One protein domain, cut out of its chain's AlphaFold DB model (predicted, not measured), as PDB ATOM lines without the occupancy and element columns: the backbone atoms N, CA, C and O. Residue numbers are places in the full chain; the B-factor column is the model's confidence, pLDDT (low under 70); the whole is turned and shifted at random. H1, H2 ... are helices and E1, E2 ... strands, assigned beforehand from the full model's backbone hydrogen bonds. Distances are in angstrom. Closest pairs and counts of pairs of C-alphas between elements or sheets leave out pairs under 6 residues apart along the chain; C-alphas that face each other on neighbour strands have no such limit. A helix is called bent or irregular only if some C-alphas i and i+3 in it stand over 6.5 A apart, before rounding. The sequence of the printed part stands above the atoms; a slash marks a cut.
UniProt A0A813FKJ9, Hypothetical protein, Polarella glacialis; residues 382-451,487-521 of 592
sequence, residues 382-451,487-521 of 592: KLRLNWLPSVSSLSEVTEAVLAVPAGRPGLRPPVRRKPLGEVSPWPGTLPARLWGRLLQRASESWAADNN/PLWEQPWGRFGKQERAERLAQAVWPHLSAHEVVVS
ATOM      1  N   LYS A 382     170.187 162.398 116.245       73.62
ATOM      2  CA  LYS A 382     169.374 161.407 116.957       73.62
ATOM      3  C   LYS A 382     170.004 160.033 116.761       73.62
ATOM      4  O   LYS A 382     169.997 159.502 115.655       73.62
ATOM      5  N   LEU A 383     170.549 159.462 117.828       70.88
ATOM      6  CA  LEU A 383     171.058 158.092 117.830       70.88
ATOM      7  C   LEU A 383     169.947 157.136 118.259       70.88
ATOM      8  O   LEU A 383     169.206 157.441 119.190       70.88
ATOM      9  N   ARG A 384     169.873 155.958 117.637       70.56
ATOM     10  CA  ARG A 384     169.056 154.838 118.121       70.56
ATOM     11  C   ARG A 384     169.974 153.792 118.732       70.56
ATOM     12  O   ARG A 384     170.893 153.321 118.068       70.56
ATOM     13  N   LEU A 385     169.738 153.450 119.994       70.00
ATOM     14  CA  LEU A 385     170.513 152.450 120.721       70.00
ATOM     15  C   LEU A 385     169.676 151.181 120.901       70.00
ATOM     16  O   LEU A 385     168.625 151.219 121.542       70.00
ATOM     17  N   ASN A 386     170.168 150.061 120.375       76.25
ATOM     18  CA  ASN A 386     169.668 148.742 120.739       76.25
ATOM     19  C   ASN A 386     170.493 148.220 121.925       76.25
ATOM     20  O   ASN A 386     171.689 147.957 121.790       76.25
ATOM     21  N   TRP A 387     169.864 148.107 123.094       76.38
ATOM     22  CA  TRP A 387     170.494 147.608 124.321       76.38
ATOM     23  C   TRP A 387     170.559 146.079 124.385       76.38
ATOM     24  O   TRP A 387     171.311 145.538 125.195       76.38
ATOM     25  N   LEU A 388     169.772 145.385 123.559       74.38
ATOM     26  CA  LEU A 388     169.651 143.930 123.521       74.38
ATOM     27  C   LEU A 388     169.642 143.437 122.058       74.38
ATOM     28  O   LEU A 388     168.636 142.903 121.599       74.38
ATOM     29  N   PRO A 389     170.750 143.581 121.304       69.31
ATOM     30  CA  PRO A 389     170.804 143.201 119.888       69.31
ATOM     31  C   PRO A 389     170.603 141.700 119.634       69.31
ATOM     32  O   PRO A 389     170.310 141.310 118.511       69.31
ATOM     33  N   SER A 390     170.744 140.861 120.665       72.31
ATOM     34  CA  SER A 390     170.438 139.429 120.615       72.31
ATOM     35  C   SER A 390     168.955 139.102 120.819       72.31
ATOM     36  O   SER A 390     168.608 137.930 120.747       72.31
ATOM     37  N   VAL A 391     168.112 140.088 121.155       76.69
ATOM     38  CA  VAL A 391     166.676 139.905 121.403       76.69
ATOM     39  C   VAL A 391     165.904 140.447 120.208       76.69
ATOM     40  O   VAL A 391     165.919 141.653 119.948       76.69
ATOM     41  N   SER A 392     165.257 139.554 119.460       77.94
ATOM     42  CA  SER A 392     164.683 139.885 118.147       77.94
ATOM     43  C   SER A 392     163.192 140.226 118.196       77.94
ATOM     44  O   SER A 392     162.692 140.962 117.346       77.94
ATOM     45  N   SER A 393     162.485 139.707 119.202       86.94
ATOM     46  CA  SER A 393     161.025 139.695 119.253       86.94
ATOM     47  C   SER A 393     160.455 140.143 120.600       86.94
ATOM     48  O   SER A 393     161.076 140.033 121.659       86.94
ATOM     49  N   LEU A 394     159.203 140.600 120.561       89.38
ATOM     50  CA  LEU A 394     158.425 140.938 121.752       89.38
ATOM     51  C   LEU A 394     158.179 139.711 122.653       89.38
ATOM     52  O   LEU A 394     158.159 139.839 123.874       89.38
ATOM     53  N   SER A 395     158.025 138.523 122.062       91.31
ATOM     54  CA  SER A 395     157.845 137.249 122.772       91.31
ATOM     55  C   SER A 395     159.031 136.913 123.677       91.31
ATOM     56  O   SER A 395     158.825 136.606 124.847       91.31
ATOM     57  N   GLU A 396     160.267 137.080 123.198       90.12
ATOM     58  CA  GLU A 396     161.477 136.869 124.011       90.12
ATOM     59  C   GLU A 396     161.541 137.827 125.218       90.12
ATOM     60  O   GLU A 396     161.995 137.453 126.302       90.12
ATOM     61  N   VAL A 397     161.056 139.067 125.060       91.19
ATOM     62  CA  VAL A 397     160.939 140.039 126.162       91.19
ATOM     63  C   VAL A 397     159.883 139.589 127.175       91.19
ATOM     64  O   VAL A 397     160.149 139.613 128.378       91.19
ATOM     65  N   THR A 398     158.715 139.142 126.711       93.88
ATOM     66  CA  THR A 398     157.648 138.588 127.559       93.88
ATOM     67  C   THR A 398     158.136 137.382 128.364       93.88
ATOM     68  O   THR A 398     157.957 137.341 129.583       93.88
ATOM     69  N   GLU A 399     158.811 136.428 127.722       91.88
ATOM     70  CA  GLU A 399     159.402 135.258 128.384       91.88
ATOM     71  C   GLU A 399     160.455 135.660 129.424       91.88
ATOM     72  O   GLU A 399     160.442 135.166 130.556       91.88
ATOM     73  N   ALA A 400     161.334 136.611 129.087       90.00
ATOM     74  CA  ALA A 400     162.329 137.130 130.020       90.00
ATOM     75  C   ALA A 400     161.682 137.788 131.254       90.00
ATOM     76  O   ALA A 400     162.167 137.577 132.369       90.00
ATOM     77  N   VAL A 401     160.584 138.530 131.071       92.19
ATOM     78  CA  VAL A 401     159.781 139.137 132.148       92.19
ATOM     79  C   VAL A 401     159.129 138.063 133.029       92.19
ATOM     80  O   VAL A 401     159.263 138.128 134.252       92.19
ATOM     81  N   LEU A 402     158.490 137.045 132.444       92.44
ATOM     82  CA  LEU A 402     157.840 135.950 133.185       92.44
ATOM     83  C   LEU A 402     158.836 135.097 133.987       92.44
ATOM     84  O   LEU A 402     158.524 134.642 135.093       92.44
ATOM     85  N   ALA A 403     160.054 134.924 133.473       89.38
ATOM     86  CA  ALA A 403     161.103 134.139 134.118       89.38
ATOM     87  C   ALA A 403     161.619 134.747 135.442       89.38
ATOM     88  O   ALA A 403     162.145 134.017 136.283       89.38
ATOM     89  N   VAL A 404     161.483 136.060 135.677       88.44
ATOM     90  CA  VAL A 404     161.977 136.704 136.916       88.44
ATOM     91  C   VAL A 404     161.163 136.311 138.171       88.44
ATOM     92  O   VAL A 404     161.770 135.842 139.141       88.44
ATOM     93  N   PRO A 405     159.817 136.426 138.203       89.38
ATOM     94  CA  PRO A 405     159.002 135.994 139.343       89.38
ATOM     95  C   PRO A 405     158.798 134.471 139.421       89.38
ATOM     96  O   PRO A 405     158.433 133.967 140.491       89.38
ATOM     97  N   ALA A 406     159.026 133.741 138.325       85.25
ATOM     98  CA  ALA A 406     159.082 132.277 138.312       85.25
ATOM     99  C   ALA A 406     160.415 131.731 138.858       85.25
ATOM    100  O   ALA A 406     160.429 130.681 139.501       85.25
ATOM    101  N   GLY A 407     161.511 132.474 138.673       78.69
ATOM    102  CA  GLY A 407     162.873 131.989 138.886       78.69
ATOM    103  C   GLY A 407     163.388 131.220 137.665       78.69
ATOM    104  O   GLY A 407     162.615 130.756 136.828       78.69
ATOM    105  N   ARG A 408     164.712 131.072 137.561       70.88
ATOM    106  CA  ARG A 408     165.349 130.233 136.533       70.88
ATOM    107  C   ARG A 408     166.042 129.055 137.221       70.88
ATOM    108  O   ARG A 408     166.960 129.319 138.006       70.88
ATOM    109  N   PRO A 409     165.646 127.793 136.949       57.41
ATOM    110  CA  PRO A 409     166.307 126.615 137.508       57.41
ATOM    111  C   PRO A 409     167.828 126.690 137.320       57.41
ATOM    112  O   PRO A 409     168.304 127.029 136.241       57.41
ATOM    113  N   GLY A 410     168.586 126.461 138.394       59.41
ATOM    114  CA  GLY A 410     170.054 126.525 138.392       59.41
ATOM    115  C   GLY A 410     170.690 127.923 138.284       59.41
ATOM    116  O   GLY A 410     171.878 128.042 138.561       59.41
ATOM    117  N   LEU A 411     169.946 128.984 137.933       60.94
ATOM    118  CA  LEU A 411     170.500 130.339 137.766       60.94
ATOM    119  C   LEU A 411     170.061 131.332 138.850       60.94
ATOM    120  O   LEU A 411     170.899 132.080 139.353       60.94
ATOM    121  N   ARG A 412     168.759 131.420 139.169       69.19
ATOM    122  CA  ARG A 412     168.227 132.416 140.125       69.19
ATOM    123  C   ARG A 412     166.965 131.948 140.855       69.19
ATOM    124  O   ARG A 412     166.048 131.461 140.191       69.19
ATOM    125  N   PRO A 413     166.853 132.194 142.177       78.50
ATOM    126  CA  PRO A 413     165.605 131.987 142.906       78.50
ATOM    127  C   PRO A 413     164.506 132.957 142.422       78.50
ATOM    128  O   PRO A 413     164.825 134.041 141.923       78.50
ATOM    129  N   PRO A 414     163.217 132.606 142.585       84.06
ATOM    130  CA  PRO A 414     162.091 133.446 142.176       84.06
ATOM    131  C   PRO A 414     162.069 134.789 142.911       84.06
ATOM    132  O   PRO A 414     161.989 134.848 144.142       84.06
ATOM    133  N   VAL A 415     162.059 135.889 142.158       85.62
ATOM    134  CA  VAL A 415     162.014 137.244 142.718       85.62
ATOM    135  C   VAL A 415     160.604 137.803 142.581       85.62
ATOM    136  O   VAL A 415     160.219 138.278 141.523       85.62
ATOM    137  N   ARG A 416     159.813 137.764 143.663       87.38
ATOM    138  CA  ARG A 416     158.412 138.250 143.650       87.38
ATOM    139  C   ARG A 416     158.167 139.537 144.434       87.38
ATOM    140  O   ARG A 416     157.276 140.298 144.073       87.38
ATOM    141  N   ARG A 417     158.923 139.780 145.508       87.94
ATOM    142  CA  ARG A 417     158.706 140.926 146.414       87.94
ATOM    143  C   ARG A 417     159.515 142.175 146.059       87.94
ATOM    144  O   ARG A 417     159.147 143.251 146.509       87.94
ATOM    145  N   LYS A 418     160.602 142.046 145.288       89.81
ATOM    146  CA  LYS A 418     161.452 143.194 144.942       89.81
ATOM    147  C   LYS A 418     160.785 144.112 143.906       89.81
ATOM    148  O   LYS A 418     160.074 143.586 143.041       89.81
ATOM    149  N   PRO A 419     161.063 145.427 143.952       91.50
ATOM    150  CA  PRO A 419     160.707 146.376 142.902       91.50
ATOM    151  C   PRO A 419     161.191 145.950 141.515       91.50
ATOM    152  O   PRO A 419     162.263 145.351 141.369       91.50
ATOM    153  N   LEU A 420     160.422 146.319 140.494       90.25
ATOM    154  CA  LEU A 420     160.709 146.020 139.094       90.25
ATOM    155  C   LEU A 420     162.090 146.551 138.670       90.25
ATOM    156  O   LEU A 420     162.865 145.826 138.046       90.25
ATOM    157  N   GLY A 421     162.426 147.784 139.063       87.88
ATOM    158  CA  GLY A 421     163.667 148.473 138.695       87.88
ATOM    159  C   GLY A 421     164.939 147.975 139.392       87.88
ATOM    160  O   GLY A 421     166.031 148.202 138.876       87.88
ATOM    161  N   GLU A 422     164.835 147.262 140.517       88.06
ATOM    162  CA  GLU A 422     166.011 146.706 141.214       88.06
ATOM    163  C   GLU A 422     166.599 145.471 140.519       88.06
ATOM    164  O   GLU A 422     167.759 145.118 140.744       88.06
ATOM    165  N   VAL A 423     165.802 144.776 139.705       88.31
ATOM    166  CA  VAL A 423     166.161 143.466 139.150       88.31
ATOM    167  C   VAL A 423     165.884 143.458 137.655       88.31
ATOM    168  O   VAL A 423     164.741 143.399 137.220       88.31
ATOM    169  N   SER A 424     166.962 143.507 136.874       88.81
ATOM    170  CA  SER A 424     166.925 143.364 135.416       88.81
ATOM    171  C   SER A 424     166.646 141.908 134.999       88.81
ATOM    172  O   SER A 424     167.263 141.001 135.579       88.81
ATOM    173  N   PRO A 425     165.808 141.668 133.968       88.62
ATOM    174  CA  PRO A 425     165.626 140.344 133.361       88.62
ATOM    175  C   PRO A 425     166.886 139.790 132.674       88.62
ATOM    176  O   PRO A 425     167.030 138.571 132.569       88.62
ATOM    177  N   TRP A 426     167.814 140.662 132.254       85.56
ATOM    178  CA  TRP A 426     169.079 140.303 131.595       85.56
ATOM    179  C   TRP A 426     170.279 140.731 132.449       85.56
ATOM    180  O   TRP A 426     170.885 141.777 132.199       85.56
ATOM    181  N   PRO A 427     170.636 139.969 133.496       72.31
ATOM    182  CA  PRO A 427     171.843 140.243 134.268       72.31
ATOM    183  C   PRO A 427     173.108 140.086 133.415       72.31
ATOM    184  O   PRO A 427     173.155 139.256 132.516       72.31
ATOM    185  N   GLY A 428     174.139 140.880 133.708       69.44
ATOM    186  CA  GLY A 428     175.359 140.953 132.896       69.44
ATOM    187  C   GLY A 428     175.191 141.866 131.678       69.44
ATOM    188  O   GLY A 428     175.958 142.811 131.531       69.44
ATOM    189  N   THR A 429     174.149 141.652 130.868       71.75
ATOM    190  CA  THR A 429     173.892 142.440 129.646       71.75
ATOM    191  C   THR A 429     173.256 143.804 129.929       71.75
ATOM    192  O   THR A 429     173.723 144.821 129.423       71.75
ATOM    193  N   LEU A 430     172.205 143.852 130.755       77.56
ATOM    194  CA  LEU A 430     171.448 145.069 131.061       77.56
ATOM    195  C   LEU A 430     171.505 145.363 132.574       77.56
ATOM    196  O   LEU A 430     170.790 144.723 133.351       77.56
ATOM    197  N   PRO A 431     172.327 146.325 133.035       82.00
ATOM    198  CA  PRO A 431     172.430 146.663 134.454       82.00
ATOM    199  C   PRO A 431     171.101 147.151 135.048       82.00
ATOM    200  O   PRO A 431     170.396 147.947 134.427       82.00
ATOM    201  N   ALA A 432     170.793 146.763 136.292       80.44
ATOM    202  CA  ALA A 432     169.546 147.141 136.976       80.44
ATOM    203  C   ALA A 432     169.299 148.665 136.997       80.44
ATOM    204  O   ALA A 432     168.193 149.125 136.734       80.44
ATOM    205  N   ARG A 433     170.352 149.471 137.194       78.88
ATOM    206  CA  ARG A 433     170.270 150.944 137.149       78.88
ATOM    207  C   ARG A 433     169.844 151.496 135.779       78.88
ATOM    208  O   ARG A 433     169.201 152.542 135.729       78.88
ATOM    209  N   LEU A 434     170.220 150.835 134.683       79.50
ATOM    210  CA  LEU A 434     169.778 151.207 133.337       79.50
ATOM    211  C   LEU A 434     168.339 150.738 133.114       79.50
ATOM    212  O   LEU A 434     167.497 151.547 132.742       79.50
ATOM    213  N   TRP A 435     168.039 149.481 133.448       85.81
ATOM    214  CA  TRP A 435     166.687 148.916 133.413       85.81
ATOM    215  C   TRP A 435     165.655 149.795 134.145       85.81
ATOM    216  O   TRP A 435     164.650 150.175 133.549       85.81
ATOM    217  N   GLY A 436     165.944 150.237 135.373       85.56
ATOM    218  CA  GLY A 436     165.085 151.166 136.119       85.56
ATOM    219  C   GLY A 436     164.839 152.506 135.405       85.56
ATOM    220  O   GLY A 436     163.731 153.032 135.462       85.56
ATOM    221  N   ARG A 437     165.823 153.038 134.664       85.56
ATOM    222  CA  ARG A 437     165.648 154.251 133.838       85.56
ATOM    223  C   ARG A 437     164.834 154.001 132.568       85.56
ATOM    224  O   ARG A 437     164.085 154.882 132.153       85.56
ATOM    225  N   LEU A 438     164.958 152.823 131.958       85.31
ATOM    226  CA  LEU A 438     164.122 152.440 130.817       85.31
ATOM    227  C   LEU A 438     162.662 152.251 131.257       85.31
ATOM    228  O   LEU A 438     161.766 152.734 130.574       85.31
ATOM    229  N   LEU A 439     162.426 151.678 132.443       90.94
ATOM    230  CA  LEU A 439     161.098 151.613 133.068       90.94
ATOM    231  C   LEU A 439     160.520 152.998 133.394       90.94
ATOM    232  O   LEU A 439     159.324 153.216 133.210       90.94
ATOM    233  N   GLN A 440     161.347 153.949 133.842       89.19
ATOM    234  CA  GLN A 440     160.919 155.340 134.043       89.19
ATOM    235  C   GLN A 440     160.414 155.983 132.744       89.19
ATOM    236  O   GLN A 440     159.401 156.670 132.780       89.19
ATOM    237  N   ARG A 441     161.048 155.713 131.592       85.06
ATOM    238  CA  ARG A 441     160.550 156.176 130.279       85.06
ATOM    239  C   ARG A 441     159.314 155.406 129.806       85.06
ATOM    240  O   ARG A 441     158.328 156.027 129.429       85.06
ATOM    241  N   ALA A 442     159.311 154.081 129.954       88.81
ATOM    242  CA  ALA A 442     158.160 153.228 129.638       88.81
ATOM    243  C   ALA A 442     156.901 153.556 130.468       88.81
ATOM    244  O   ALA A 442     155.802 153.132 130.117       88.81
ATOM    245  N   SER A 443     157.045 154.295 131.578       86.25
ATOM    246  CA  SER A 443     155.937 154.665 132.464       86.25
ATOM    247  C   SER A 443     154.899 155.566 131.789       86.25
ATOM    248  O   SER A 443     153.727 155.486 132.146       86.25
ATOM    249  N   GLU A 444     155.302 156.374 130.803       78.69
ATOM    250  CA  GLU A 444     154.396 157.239 130.032       78.69
ATOM    251  C   GLU A 444     153.432 156.392 129.182       78.69
ATOM    252  O   GLU A 444     152.213 156.486 129.341       78.69
ATOM    253  N   SER A 445     153.968 155.476 128.366       79.94
ATOM    254  CA  SER A 445     153.175 154.512 127.585       79.94
ATOM    255  C   SER A 445     152.360 153.577 128.482       79.94
ATOM    256  O   SER A 445     151.180 153.339 128.236       79.94
ATOM    257  N   TRP A 446     152.956 153.096 129.578       82.19
ATOM    258  CA  TRP A 446     152.274 152.238 130.546       82.19
ATOM    259  C   TRP A 446     151.051 152.915 131.184       82.19
ATOM    260  O   TRP A 446     150.047 152.242 131.425       82.19
ATOM    261  N   ALA A 447     151.114 154.221 131.463       75.94
ATOM    262  CA  ALA A 447     150.001 154.969 132.042       75.94
ATOM    263  C   ALA A 447     148.866 155.211 131.033       75.94
ATOM    264  O   ALA A 447     147.698 155.060 131.400       75.94
ATOM    265  N   ALA A 448     149.191 155.526 129.774       59.91
ATOM    266  CA  ALA A 448     148.203 155.803 128.729       59.91
ATOM    267  C   ALA A 448     147.201 154.645 128.530       59.91
ATOM    268  O   ALA A 448     145.991 154.874 128.481       59.91
ATOM    269  N   ASP A 449     147.682 153.397 128.522       56.22
ATOM    270  CA  ASP A 449     146.828 152.217 128.311       56.22
ATOM    271  C   ASP A 449     145.953 151.838 129.520       56.22
ATOM    272  O   ASP A 449     144.930 151.169 129.347       56.22
ATOM    273  N   ASN A 450     146.290 152.269 130.745       57.47
ATOM    274  CA  ASN A 450     145.396 152.057 131.896       57.47
ATOM    275  C   ASN A 450     144.076 152.821 131.715       57.47
ATOM    276  O   ASN A 450     143.007 152.248 131.918       57.47
ATOM    277  N   ASN A 451     144.151 154.080 131.274       49.47
ATOM    278  CA  ASN A 451     142.974 154.938 131.109       49.47
ATOM    279  C   ASN A 451     142.026 154.423 130.007       49.47
ATOM    280  O   ASN A 451     140.811 154.589 130.107       49.47
ATOM    281  N   PRO A 487     154.782 154.038 141.161       85.38
ATOM    282  CA  PRO A 487     155.425 154.131 139.854       85.38
ATOM    283  C   PRO A 487     155.852 152.766 139.304       85.38
ATOM    284  O   PRO A 487     156.184 151.857 140.066       85.38
ATOM    285  N   LEU A 488     155.890 152.612 137.974       88.31
ATOM    286  CA  LEU A 488     156.112 151.315 137.315       88.31
ATOM    287  C   LEU A 488     157.365 150.579 137.824       88.31
ATOM    288  O   LEU A 488     157.326 149.371 138.048       88.31
ATOM    289  N   TRP A 489     158.460 151.310 138.039       89.00
ATOM    290  CA  TRP A 489     159.735 150.762 138.511       89.00
ATOM    291  C   TRP A 489     159.726 150.337 139.991       89.00
ATOM    292  O   TRP A 489     160.566 149.530 140.387       89.00
ATOM    293  N   GLU A 490     158.783 150.836 140.792       90.00
ATOM    294  CA  GLU A 490     158.593 150.493 142.208       90.00
ATOM    295  C   GLU A 490     157.613 149.329 142.418       90.00
ATOM    296  O   GLU A 490     157.599 148.716 143.487       90.00
ATOM    297  N   GLN A 491     156.825 148.957 141.402       90.38
ATOM    298  CA  GLN A 491     155.876 147.848 141.525       90.38
ATOM    299  C   GLN A 491     156.595 146.498 141.726       90.38
ATOM    300  O   GLN A 491     157.609 146.233 141.079       90.38
ATOM    301  N   PRO A 492     156.074 145.600 142.584       92.00
ATOM    302  CA  PRO A 492     156.720 144.323 142.862       92.00
ATOM    303  C   PRO A 492     156.610 143.343 141.687       92.00
ATOM    304  O   PRO A 492     155.528 143.142 141.122       92.00
ATOM    305  N   TRP A 493     157.714 142.649 141.392       91.94
ATOM    306  CA  TRP A 493     157.825 141.651 140.315       91.94
ATOM    307  C   TRP A 493     156.719 140.581 140.308       91.94
ATOM    308  O   TRP A 493     156.307 140.120 139.245       91.94
ATOM    309  N   GLY A 494     156.175 140.213 141.473       87.75
ATOM    310  CA  GLY A 494     155.091 139.233 141.604       87.75
ATOM    311  C   GLY A 494     153.794 139.603 140.870       87.75
ATOM    312  O   GLY A 494     152.979 138.721 140.613       87.75
ATOM    313  N   ARG A 495     153.609 140.874 140.482       87.19
ATOM    314  CA  ARG A 495     152.491 141.320 139.630       87.19
ATOM    315  C   ARG A 495     152.648 140.918 138.161       87.19
ATOM    316  O   ARG A 495     151.644 140.785 137.470       87.19
ATOM    317  N   PHE A 496     153.876 140.710 137.695       89.31
ATOM    318  CA  PHE A 496     154.217 140.481 136.286       89.31
ATOM    319  C   PHE A 496     154.436 138.992 135.960       89.31
ATOM    320  O   PHE A 496     154.960 138.654 134.911       89.31
ATOM    321  N   GLY A 497     153.997 138.089 136.847       84.06
ATOM    322  CA  GLY A 497     153.989 136.637 136.615       84.06
ATOM    323  C   GLY A 497     152.758 136.106 135.864       84.06
ATOM    324  O   GLY A 497     152.557 134.897 135.835       84.06
ATOM    325  N   LYS A 498     151.905 136.982 135.314       89.62
ATOM    326  CA  LYS A 498     150.777 136.619 134.436       89.62
ATOM    327  C   LYS A 498     151.089 137.051 133.006       89.62
ATOM    328  O   LYS A 498     151.497 138.195 132.826       89.62
ATOM    329  N   GLN A 499     150.805 136.179 132.035       88.88
ATOM    330  CA  GLN A 499     151.055 136.370 130.598       88.88
ATOM    331  C   GLN A 499     150.680 137.778 130.105       88.88
ATOM    332  O   GLN A 499     151.562 138.573 129.811       88.88
ATOM    333  N   GLU A 500     149.393 138.129 130.158       89.12
ATOM    334  CA  GLU A 500     148.833 139.423 129.729       89.12
ATOM    335  C   GLU A 500     149.587 140.644 130.298       89.12
ATOM    336  O   GLU A 500     149.888 141.611 129.597       89.12
ATOM    337  N   ARG A 501     149.945 140.609 131.591       88.75
ATOM    338  CA  ARG A 501     150.637 141.726 132.255       88.75
ATOM    339  C   ARG A 501     152.136 141.754 131.945       88.75
ATOM    340  O   ARG A 501     152.734 142.829 132.003       88.75
ATOM    341  N   ALA A 502     152.729 140.607 131.618       89.81
ATOM    342  CA  ALA A 502     154.094 140.517 131.119       89.81
ATOM    343  C   ALA A 502     154.199 140.999 129.666       89.81
ATOM    344  O   ALA A 502     155.085 141.793 129.373       89.81
ATOM    345  N   GLU A 503     153.259 140.610 128.800       92.25
ATOM    346  CA  GLU A 503     153.146 141.077 127.410       92.25
ATOM    347  C   GLU A 503     152.965 142.591 127.349       92.25
ATOM    348  O   GLU A 503     153.686 143.278 126.628       92.25
ATOM    349  N   ARG A 504     152.070 143.145 128.173       90.94
ATOM    350  CA  ARG A 504     151.890 144.597 128.259       90.94
ATOM    351  C   ARG A 504     153.140 145.318 128.774       90.94
ATOM    352  O   ARG A 504     153.475 146.395 128.281       90.94
ATOM    353  N   LEU A 505     153.854 144.750 129.753       91.94
ATOM    354  CA  LEU A 505     155.133 145.321 130.188       91.94
ATOM    355  C   LEU A 505     156.154 145.271 129.045       91.94
ATOM    356  O   LEU A 505     156.819 146.274 128.798       91.94
ATOM    357  N   ALA A 506     156.241 144.141 128.339       92.12
ATOM    358  CA  ALA A 506     157.104 143.953 127.181       92.12
ATOM    359  C   ALA A 506     156.827 145.008 126.100       92.12
ATOM    360  O   ALA A 506     157.768 145.639 125.628       92.12
ATOM    361  N   GLN A 507     155.555 145.270 125.778       92.50
ATOM    362  CA  GLN A 507     155.144 146.295 124.809       92.50
ATOM    363  C   GLN A 507     155.609 147.694 125.226       92.50
ATOM    364  O   GLN A 507     156.185 148.412 124.412       92.50
ATOM    365  N   ALA A 508     155.434 148.058 126.501       91.62
ATOM    366  CA  ALA A 508     155.848 149.360 127.019       91.62
ATOM    367  C   ALA A 508     157.380 149.546 127.044       91.62
ATOM    368  O   ALA A 508     157.867 150.651 126.809       91.62
ATOM    369  N   VAL A 509     158.163 148.491 127.318       92.25
ATOM    370  CA  VAL A 509     159.637 148.595 127.354       92.25
ATOM    371  C   VAL A 509     160.311 148.357 126.005       92.25
ATOM    372  O   VAL A 509     161.427 148.837 125.812       92.25
ATOM    373  N   TRP A 510     159.674 147.642 125.071       90.44
ATOM    374  CA  TRP A 510     160.293 147.207 123.813       90.44
ATOM    375  C   TRP A 510     160.912 148.354 122.996       90.44
ATOM    376  O   TRP A 510     162.105 148.250 122.704       90.44
ATOM    377  N   PRO A 511     160.220 149.481 122.715       85.25
ATOM    378  CA  PRO A 511     160.818 150.605 121.985       85.25
ATOM    379  C   PRO A 511     162.068 151.173 122.674       85.25
ATOM    380  O   PRO A 511     163.012 151.612 122.020       85.25
ATOM    381  N   HIS A 512     162.105 151.130 124.008       84.25
ATOM    382  CA  HIS A 512     163.229 151.602 124.812       84.25
ATOM    383  C   HIS A 512     164.353 150.569 124.983       84.25
ATOM    384  O   HIS A 512     165.413 150.940 125.487       84.25
ATOM    385  N   LEU A 513     164.148 149.309 124.588       78.19
ATOM    386  CA  LEU A 513     165.175 148.264 124.562       78.19
ATOM    387  C   LEU A 513     165.798 148.126 123.169       78.19
ATOM    388  O   LEU A 513     167.023 148.095 123.067       78.19
ATOM    389  N   SER A 514     164.980 148.075 122.114       75.88
ATOM    390  CA  SER A 514     165.427 147.789 120.743       75.88
ATOM    391  C   SER A 514     165.845 149.027 119.944       75.88
ATOM    392  O   SER A 514     166.707 148.922 119.073       75.88
ATOM    393  N   ALA A 515     165.272 150.202 120.232       70.06
ATOM    394  CA  ALA A 515     165.490 151.426 119.457       70.06
ATOM    395  C   ALA A 515     165.457 152.697 120.330       70.06
ATOM    396  O   ALA A 515     164.805 153.686 119.993       70.06
ATOM    397  N   HIS A 516     166.169 152.691 121.460       74.06
ATOM    398  CA  HIS A 516     166.173 153.810 122.403       74.06
ATOM    399  C   HIS A 516     166.748 155.085 121.766       74.06
ATOM    400  O   HIS A 516     167.949 155.154 121.494       74.06
ATOM    401  N   GLU A 517     165.907 156.097 121.542       70.75
ATOM    402  CA  GLU A 517     166.346 157.361 120.946       70.75
ATOM    403  C   GLU A 517     167.102 158.236 121.960       70.75
ATOM    404  O   GLU A 517     166.587 158.585 123.026       70.75
ATOM    405  N   VAL A 518     168.323 158.634 121.601       68.50
ATOM    406  CA  VAL A 518     169.154 159.585 122.349       68.50
ATOM    407  C   VAL A 518     169.493 160.764 121.449       68.50
ATOM    408  O   VAL A 518     170.114 160.601 120.401       68.50
ATOM    409  N   VAL A 519     169.119 161.968 121.879       72.62
ATOM    410  CA  VAL A 519     169.530 163.208 121.215       72.62
ATOM    411  C   VAL A 519     170.932 163.579 121.692       72.62
ATOM    412  O   VAL A 519     171.147 163.827 122.879       72.62
ATOM    413  N   VAL A 520     171.883 163.620 120.765       70.44
ATOM    414  CA  VAL A 520     173.228 164.163 120.962       70.44
ATOM    415  C   VAL A 520     173.197 165.621 120.520       70.44
ATOM    416  O   VAL A 520     172.760 165.928 119.416       70.44
ATOM    417  N   SER A 521     173.639 166.525 121.392       69.31
ATOM    418  CA  SER A 521     173.603 167.978 121.177       69.31
ATOM    419  C   SER A 521     174.911 168.565 120.623       69.31
ATOM    420  O   SER A 521     175.075 169.782 120.655       69.31
TER     421      SER A 521
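AT A GLANCE: This is residues 382 to 451 and 487 to 521 of the 592 residues of the protein "Hypothetical protein" of Polarella glacialis (UniProt A0A813FKJ9). A kinked helix, H4, makes the middle of a helical body; H1 and H2 pack on it at steep angles, and short H3 lies beyond them against H1. A small two-stranded ribbon, E1 and E2, makes one end of the longest axis, and the unnamed loop round Pro 409 makes the other. The printed part has 105 residues, in the order E1 H1 H2 H3 H4 E2, mostly helix; the sheet, E1 - E2, is antiparallel. It is compact, with a radius of gyration of the C-alphas of 13.3 A, and spans 43 by 34 by 23 A.

IN THESE COORDINATES: Find C-alpha 382 at (169.374, 161.407, 116.957), where E1, residues 382 to 385, begins. E2, residues 516 to 521, runs 16.0 A to C-alpha 521 at (173.603, 167.978, 121.177). H4, residues 499 to 514, is 20.8 A long and irregular, with C-alphas 508 and 511 7.2 A apart. H1 is residues 394 to 406, 18.7 A; H2 is residues 432 to 451, 28.3 A; H3 is residues 493 to 496.

HOW THE PARTS SIT: Look first at N 383 and O 518, 2.8 A apart, within hydrogen-bond range across E1 and E2. H1 and H4 touch, closest at C-alphas 398 and 503, 5.1 A, at a steep tilt of 58 degrees, opposite ways. Residues 438 to 446 of H2 touch H4, closest at C-alphas 442 and 508, 5.2 A. H1 and H2 are apart. O i to N i+4 pairs within hydrogen-bond range are 7 of 9 in H1, 10 of 16 in H2 and 10 of 12 in H4; H3 is too short for one.

THE WHOLE: The C-alphas of Pro 409 and Ser 521, the two farthest apart, are 45.1 A apart. Residues 452 to 486 are not printed, and C-alphas 451 and 487 are 15.2 A apart across this cut. The link H1 to H2 is long. Confidence is under 70 in 12 residues, among them 409 to 412 and 448 to 451.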